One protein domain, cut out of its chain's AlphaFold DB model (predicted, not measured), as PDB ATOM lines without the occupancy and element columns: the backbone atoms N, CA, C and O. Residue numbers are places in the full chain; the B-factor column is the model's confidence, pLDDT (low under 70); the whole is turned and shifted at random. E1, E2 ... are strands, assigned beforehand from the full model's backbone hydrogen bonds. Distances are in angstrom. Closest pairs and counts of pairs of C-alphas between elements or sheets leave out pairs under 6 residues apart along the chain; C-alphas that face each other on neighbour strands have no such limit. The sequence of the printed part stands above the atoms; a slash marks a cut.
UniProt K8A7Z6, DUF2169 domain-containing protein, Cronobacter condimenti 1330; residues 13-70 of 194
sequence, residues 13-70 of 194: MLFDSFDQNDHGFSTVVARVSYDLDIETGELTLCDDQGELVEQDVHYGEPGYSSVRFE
ATOM      1  N   MET A  13     228.110 233.034 264.776       95.19
ATOM      2  CA  MET A  13     229.347 233.696 264.383       95.19
ATOM      3  C   MET A  13     229.814 233.150 263.034       95.19
ATOM      4  O   MET A  13     229.661 231.960 262.762       95.19
ATOM      5  N   LEU A  14     230.400 234.020 262.213       95.38
ATOM      6  CA  LEU A  14     231.181 233.641 261.039       95.38
ATOM      7  C   LEU A  14     232.665 233.846 261.345       95.38
ATOM      8  O   LEU A  14     233.048 234.919 261.813       95.38
ATOM      9  N   PHE A  15     233.485 232.843 261.052       94.19
ATOM     10  CA  PHE A  15     234.939 232.947 261.112       94.19
ATOM     11  C   PHE A  15     235.578 232.331 259.865       94.19
ATOM     12  O   PHE A  15     235.012 231.437 259.237       94.19
ATOM     13  N   ASP A  16     236.760 232.826 259.509       94.12
ATOM     14  CA  ASP A  16     237.535 232.336 258.371       94.12
ATOM     15  C   ASP A  16     238.572 231.303 258.836       94.12
ATOM     16  O   ASP A  16     239.165 231.435 259.909       94.12
ATOM     17  N   SER A  17     238.809 230.281 258.016       93.50
ATOM     18  CA  SER A  17     239.797 229.224 258.242       93.50
ATOM     19  C   SER A  17     240.464 228.821 256.923       93.50
ATOM     20  O   SER A  17     240.068 229.263 255.846       93.50
ATOM     21  N   PHE A  18     241.487 227.973 257.007       93.81
ATOM     22  CA  PHE A  18     242.184 227.398 255.858       93.81
ATOM     23  C   PHE A  18     242.078 225.873 255.869       93.81
ATOM     24  O   PHE A  18     242.005 225.260 256.939       93.81
ATOM     25  N   ASP A  19     242.041 225.263 254.684       92.00
ATOM     26  CA  ASP A  19     242.174 223.813 254.529       92.00
ATOM     27  C   ASP A  19     243.658 223.394 254.547       92.00
ATOM     28  O   ASP A  19     244.566 224.219 254.651       92.00
ATOM     29  N   GLN A  20     243.929 222.094 254.426       91.75
ATOM     30  CA  GLN A  20     245.298 221.569 254.387       91.75
ATOM     31  C   GLN A  20     246.115 221.974 253.140       91.75
ATOM     32  O   GLN A  20     247.288 221.620 253.054       91.75
ATOM     33  N   ASN A  21     245.505 222.654 252.164       95.69
ATOM     34  CA  ASN A  21     246.124 223.145 250.931       95.69
ATOM     35  C   ASN A  21     246.166 224.687 250.879       95.69
ATOM     36  O   ASN A  21     246.337 225.246 249.795       95.69
ATOM     37  N   ASP A  22     245.983 225.364 252.018       94.00
ATOM     38  CA  ASP A  22     245.916 226.826 252.144       94.00
ATOM     39  C   ASP A  22     244.743 227.485 251.387       94.00
ATOM     40  O   ASP A  22     244.750 228.695 251.135       94.00
ATOM     41  N   HIS A  23     243.689 226.736 251.045       94.88
ATOM     42  CA  HIS A  23     242.463 227.345 250.541       94.88
ATOM     43  C   HIS A  23     241.651 227.923 251.696       94.88
ATOM     44  O   HIS A  23     241.254 227.206 252.616       94.88
ATOM     45  N   GLY A  24     241.378 229.226 251.625       94.50
ATOM     46  CA  GLY A  24     240.509 229.905 252.577       94.50
ATOM     47  C   GLY A  24     239.047 229.500 252.401       94.50
ATOM     48  O   GLY A  24     238.541 229.432 251.279       94.50
ATOM     49  N   PHE A  25     238.358 229.276 253.513       94.19
ATOM     50  CA  PHE A  25     236.914 229.089 253.566       94.19
ATOM     51  C   PHE A  25     236.350 229.743 254.830       94.19
ATOM     52  O   PHE A  25     237.062 229.928 255.815       94.19
ATOM     53  N   SER A  26     235.065 230.082 254.805       94.56
ATOM     54  CA  SER A  26     234.366 230.650 255.958       94.56
ATOM     55  C   SER A  26     233.418 229.616 256.557       94.56
ATOM     56  O   SER A  26     232.719 228.908 255.828       94.56
ATOM     57  N   THR A  27     233.360 229.569 257.882       95.06
ATOM     58  CA  THR A  27     232.473 228.691 258.645       95.06
ATOM     59  C   THR A  27     231.524 229.537 259.476       95.06
ATOM     60  O   THR A  27     231.938 230.471 260.159       95.06
ATOM     61  N   VAL A  28     230.233 229.202 259.413       94.56
ATOM     62  CA  VAL A  28     229.207 229.767 260.292       94.56
ATOM     63  C   VAL A  28     228.875 228.740 261.360       94.56
ATOM     64  O   VAL A  28     228.529 227.603 261.040       94.56
ATOM     65  N   VAL A  29     228.939 229.158 262.617       95.88
ATOM     66  CA  VAL A  29     228.504 228.374 263.774       95.88
ATOM     67  C   VAL A  29     227.278 229.023 264.389       95.88
ATOM     68  O   VAL A  29     227.153 230.248 264.384       95.88
ATOM     69  N   ALA A  30     226.369 228.206 264.909       95.81
ATOM     70  CA  ALA A  30     225.190 228.661 265.628       95.81
ATOM     71  C   ALA A  30     224.898 227.708 266.787       95.81
ATOM     72  O   ALA A  30     225.044 226.494 266.646       95.81
ATOM     73  N   ARG A  31     224.456 228.265 267.913       96.25
ATOM     74  CA  ARG A  31     224.096 227.509 269.110       96.25
ATOM     75  C   ARG A  31     222.594 227.552 269.324       96.25
ATOM     76  O   ARG A  31     222.002 228.627 269.322       96.25
ATOM     77  N   VAL A  32     221.996 226.385 269.555       96.75
ATOM     78  CA  VAL A  32     220.584 226.265 269.924       96.75
ATOM     79  C   VAL A  32     220.456 225.323 271.115       96.75
ATOM     80  O   VAL A  32     220.978 224.210 271.079       96.75
ATOM     81  N   SER A  33     219.767 225.773 272.159       96.44
ATOM     82  CA  SER A  33     219.584 225.045 273.416       96.44
ATOM     83  C   SER A  33     218.114 224.682 273.625       96.44
ATOM     84  O   SER A  33     217.220 225.497 273.367       96.44
ATOM     85  N   TYR A  34     217.884 223.456 274.099       96.88
ATOM     86  CA  TYR A  34     216.564 222.903 274.390       96.88
ATOM     87  C   TYR A  34     216.544 222.251 275.774       96.88
ATOM     88  O   TYR A  34     217.507 221.580 276.153       96.88
ATOM     89  N   ASP A  35     215.415 222.377 276.463       95.88
ATOM     90  CA  ASP A  35     215.059 221.559 277.612       95.88
ATOM     91  C   ASP A  35     214.429 220.254 277.118       95.88
ATOM     92  O   ASP A  35     213.491 220.265 276.316       95.88
ATOM     93  N   LEU A  36     214.969 219.129 277.589       93.12
ATOM     94  CA  LEU A  36     214.468 217.790 277.293       93.12
ATOM     95  C   LEU A  36     213.595 217.299 278.447       93.12
ATOM     96  O   LEU A  36     214.089 217.080 279.556       93.12
ATOM     97  N   ASP A  37     212.328 217.035 278.158       93.75
ATOM     98  CA  ASP A  37     211.481 216.230 279.029       93.75
ATOM     99  C   ASP A  37     211.853 214.751 278.855       93.75
ATOM    100  O   ASP A  37     211.700 214.167 277.783       93.75
ATOM    101  N   ILE A  38     212.372 214.131 279.913       84.81
ATOM    102  CA  ILE A  38     212.834 212.739 279.868       84.81
ATOM    103  C   ILE A  38     211.690 211.714 279.877       84.81
ATOM    104  O   ILE A  38     211.905 210.564 279.493       84.81
ATOM    105  N   GLU A  39     210.492 212.092 280.329       88.69
ATOM    106  CA  GLU A  39     209.326 211.206 280.350       88.69
ATOM    107  C   GLU A  39     208.667 211.142 278.972       88.69
ATOM    108  O   GLU A  39     208.308 210.061 278.502       88.69
ATOM    109  N   THR A  40     208.527 212.296 278.318       94.12
ATOM    110  CA  THR A  40     207.832 212.414 277.027       94.12
ATOM    111  C   THR A  40     208.779 212.399 275.827       94.12
ATOM    112  O   THR A  40     208.370 212.024 274.726       94.12
ATOM    113  N   GLY A  41     210.046 212.768 276.025       89.50
ATOM    114  CA  GLY A  41     211.024 212.994 274.961       89.50
ATOM    115  C   GLY A  41     210.844 214.329 274.230       89.50
ATOM    116  O   GLY A  41     211.490 214.542 273.202       89.50
ATOM    117  N   GLU A  42     209.957 215.205 274.708       95.56
ATOM    118  CA  GLU A  42     209.704 216.508 274.096       95.56
ATOM    119  C   GLU A  42     210.892 217.458 274.302       95.56
ATOM    120  O   GLU A  42     211.506 217.499 275.370       95.56
ATOM    121  N   LEU A  43     211.208 218.229 273.258       96.50
ATOM    122  CA  LEU A  43     212.222 219.279 273.289       96.50
ATOM    123  C   LEU A  43     211.535 220.641 273.253       96.50
ATOM    124  O   LEU A  43     210.874 220.978 272.269       96.50
ATOM    125  N   THR A  44     211.742 221.438 274.295       97.25
ATOM    126  CA  THR A  44     211.271 222.827 274.357       97.25
ATOM    127  C   THR A  44     212.456 223.762 274.211       97.25
ATOM    128  O   THR A  44     213.486 223.554 274.842       97.25
ATOM    129  N   LEU A  45     212.349 224.780 273.358       97.00
ATOM    130  CA  LEU A  45     213.419 225.764 273.202       97.00
ATOM    131  C   LEU A  45     213.649 226.498 274.532       97.00
ATOM    132  O   LEU A  45     212.689 226.990 275.123       97.00
ATOM    133  N   CYS A  46     214.901 226.597 274.982       96.56
ATOM    134  CA  CYS A  46     215.224 227.345 276.195       96.56
ATOM    135  C   CYS A  46     215.018 228.856 275.991       96.56
ATOM    136  O   CYS A  46     215.372 229.397 274.941       96.56
ATOM    137  N   ASP A  47     214.549 229.561 277.021       91.81
ATOM    138  CA  ASP A  47     214.504 231.032 277.006       91.81
ATOM    139  C   ASP A  47     215.917 231.641 276.945       91.81
ATOM    140  O   ASP A  47     216.144 232.648 276.275       91.81
ATOM    141  N   ASP A  48     216.879 231.002 277.620       93.56
ATOM    142  CA  ASP A  48     218.301 231.331 277.557       93.56
ATOM    143  C   ASP A  48     219.038 230.321 276.668       93.56
ATOM    144  O   ASP A  48     219.111 229.128 276.964       93.56
ATOM    145  N   GLN A  49     219.588 230.805 275.558       94.50
ATOM    146  CA  GLN A  49     220.342 229.989 274.606       94.50
ATOM    147  C   GLN A  49     221.825 229.846 274.993       94.50
ATOM    148  O   GLN A  49     222.515 228.983 274.436       94.50
ATOM    149  N   GLY A  50     222.303 230.649 275.952       93.19
ATOM    150  CA  GLY A  50     223.713 230.824 276.283       93.19
ATOM    151  C   GLY A  50     224.498 231.562 275.193       93.19
ATOM    152  O   GLY A  50     223.931 232.099 274.246       93.19
ATOM    153  N   GLU A  51     225.823 231.568 275.315       94.31
ATOM    154  CA  GLU A  51     226.749 232.088 274.298       94.31
ATOM    155  C   GLU A  51     227.477 230.938 273.586       94.31
ATOM    156  O   GLU A  51     227.473 229.797 274.059       94.31
ATOM    157  N   LEU A  52     228.107 231.226 272.446       95.69
ATOM    158  CA  LEU A  52     229.040 230.281 271.828       95.69
ATOM    159  C   LEU A  52     230.223 230.031 272.774       95.69
ATOM    160  O   LEU A  52     230.762 230.955 273.381       95.69
ATOM    161  N   VAL A  53     230.641 228.777 272.885       95.88
ATOM    162  CA  VAL A  53     231.851 228.382 273.604       95.88
ATOM    163  C   VAL A  53     233.028 228.556 272.654       95.88
ATOM    164  O   VAL A  53     233.273 227.721 271.794       95.88
ATOM    165  N   GLU A  54     233.764 229.658 272.766       95.56
ATOM    166  CA  GLU A  54     234.859 229.942 271.824       95.56
ATOM    167  C   GLU A  54     236.140 229.140 272.116       95.56
ATOM    168  O   GLU A  54     236.979 228.953 271.236       95.56
ATOM    169  N   GLN A  55     236.292 228.621 273.337       95.81
ATOM    170  CA  GLN A  55     237.448 227.837 273.779       95.81
ATOM    171  C   GLN A  55     237.006 226.684 274.673       95.81
ATOM    172  O   GLN A  55     236.009 226.805 275.383       95.81
ATOM    173  N   ASP A  56     237.788 225.604 274.690       96.69
ATOM    174  CA  ASP A  56     237.523 224.456 275.552       96.69
ATOM    175  C   ASP A  56     237.384 224.880 277.021       96.69
ATOM    176  O   ASP A  56     238.266 225.499 277.622       96.69
ATOM    177  N   VAL A  57     236.265 224.496 277.626       96.62
ATOM    178  CA  VAL A  57     235.990 224.677 279.048       96.62
ATOM    179  C   VAL A  57     236.298 223.371 279.751       96.62
ATOM    180  O   VAL A  57     235.651 222.358 279.500       96.62
ATOM    181  N   HIS A  58     237.251 223.389 280.674       96.56
ATOM    182  CA  HIS A  58     237.640 222.225 281.465       96.56
ATOM    183  C   HIS A  58     236.894 222.165 282.806       96.56
ATOM    184  O   HIS A  58     236.441 223.181 283.334       96.56
ATOM    185  N   TYR A  59     236.785 220.972 283.401       95.06
ATOM    186  CA  TYR A  59     236.267 220.832 284.773       95.06
ATOM    187  C   TYR A  59     237.211 221.416 285.839       95.06
ATOM    188  O   TYR A  59     236.783 221.700 286.959       95.06
ATOM    189  N   GLY A  60     238.496 221.548 285.519       94.25
ATOM    190  CA  GLY A  60     239.527 222.123 286.371       94.25
ATOM    191  C   GLY A  60     240.675 222.663 285.521       94.25
ATOM    192  O   GLY A  60     240.446 223.237 284.463       94.25
ATOM    193  N   GLU A  61     241.912 222.462 285.971       92.94
ATOM    194  CA  GLU A  61     243.096 222.935 285.248       92.94
ATOM    195  C   GLU A  61     243.249 222.223 283.883       92.94
ATOM    196  O   GLU A  61     243.196 220.980 283.840       92.94
ATOM    197  N   PRO A  62     243.461 222.961 282.776       92.31
ATOM    198  CA  PRO A  62     243.785 222.377 281.478       92.31
ATOM    199  C   PRO A  62     245.018 221.465 281.552       92.31
ATOM    200  O   PRO A  62     245.992 221.749 282.245       92.31
ATOM    201  N   GLY A  63     244.965 220.323 280.866       87.94
ATOM    202  CA  GLY A  63     246.018 219.297 280.921       87.94
ATOM    203  C   GLY A  63     245.985 218.387 282.158       87.94
ATOM    204  O   GLY A  63     246.620 217.334 282.142       87.94
ATOM    205  N   TYR A  64     245.206 218.726 283.194       89.00
ATOM    206  CA  TYR A  64     245.039 217.912 284.412       89.00
ATOM    207  C   TYR A  64     243.579 217.547 284.721       89.00
ATOM    208  O   TYR A  64     243.303 216.891 285.727       89.00
ATOM    209  N   SER A  65     242.643 217.962 283.871       94.44
ATOM    210  CA  SER A  65     241.216 217.655 283.972       94.44
ATOM    211  C   SER A  65     240.607 217.477 282.586       94.44
ATOM    212  O   SER A  65     241.147 217.977 281.592       94.44
ATOM    213  N   SER A  66     239.492 216.751 282.507       95.25
ATOM    214  CA  SER A  66     238.819 216.560 281.224       95.25
ATOM    215  C   SER A  66     238.117 217.835 280.755       95.25
ATOM    216  O   SER A  66     237.708 218.682 281.558       95.25
ATOM    217  N   VAL A  67     237.953 217.947 279.437       95.88
ATOM    218  CA  VAL A  67     237.098 218.961 278.814       95.88
ATOM    219  C   VAL A  67     235.644 218.688 279.217       95.88
ATOM    220  O   VAL A  67     235.199 217.540 279.243       95.88
ATOM    221  N   ARG A  68     234.925 219.743 279.596       95.06
ATOM    222  CA  ARG A  68     233.487 219.751 279.894       95.06
ATOM    223  C   ARG A  68     232.681 220.196 278.677       95.06
ATOM    224  O   ARG A  68     231.672 219.567 278.363       95.06
ATOM    225  N   PHE A  69     233.118 221.271 278.028       95.25
ATOM    226  CA  PHE A  69     232.564 221.764 276.769       95.25
ATOM    227  C   PHE A  69     233.717 222.027 275.811       95.25
ATOM    228  O   PHE A  69     234.658 222.725 276.178       95.25
ATOM    229  N   GLU A  70     233.659 221.434 274.626       94.88
ATOM    230  CA  GLU A  70     234.597 221.734 273.545       94.88
ATOM    231  C   GLU A  70     234.251 223.092 272.926       94.88
ATOM    232  O   GLU A  70     233.117 223.564 273.053       94.88
TER     233      GLU A  70
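Overview. This is residues 13 to 70 of the 194 residues of the protein "DUF2169 domain-containing protein" of Cronobacter condimenti 1330 (UniProt K8A7Z6). With little regular structure, this is an open, three-armed shape: hairpins E1-E2 and E3-E4 at the two ends of its length, and between them residues 53 to 70, with E5, folding off to one side. The printed part has 58 residues, no named helix and five strands, E1 to E5 in chain order, holding 22 residues; the class is all strand. Both two-stranded sheets are antiparallel. The whole is extended, with radius of gyration of the C-alphas 16.6 A and spans 49 by 31 by 18 A.

Along the chain. Find C-alpha 24 at (240.509, 229.905, 252.577); E2, residues 24 to 30, runs 20.2 A from there. E1, residues 13 to 18, spans 16.6 A. E3 is residues 34 to 36, 6.2 A; E4, 43 to 45, 6.6 A; E5, 67 to 69, 5.7 A, ending at (232.564, 221.764, 276.769).

Arrangement. In hairpin E1 and E2, N 15 and O 27 are within hydrogen-bond range, 3.0 A; in hairpin E3 and E4, N 35 and O 44, 2.8 A. The two hairpins are apart. E5 pairs with no named strand; residues 57 to 58 pair antiparallel with it.

Size, cuts and confidence. The farthest C-alphas, Asp 22 and Glu 39, are 48.8 A apart. Link E4 to E5 is long, 21 residues. The printed part has no cut; no printed residue is under 70 in pLDDT.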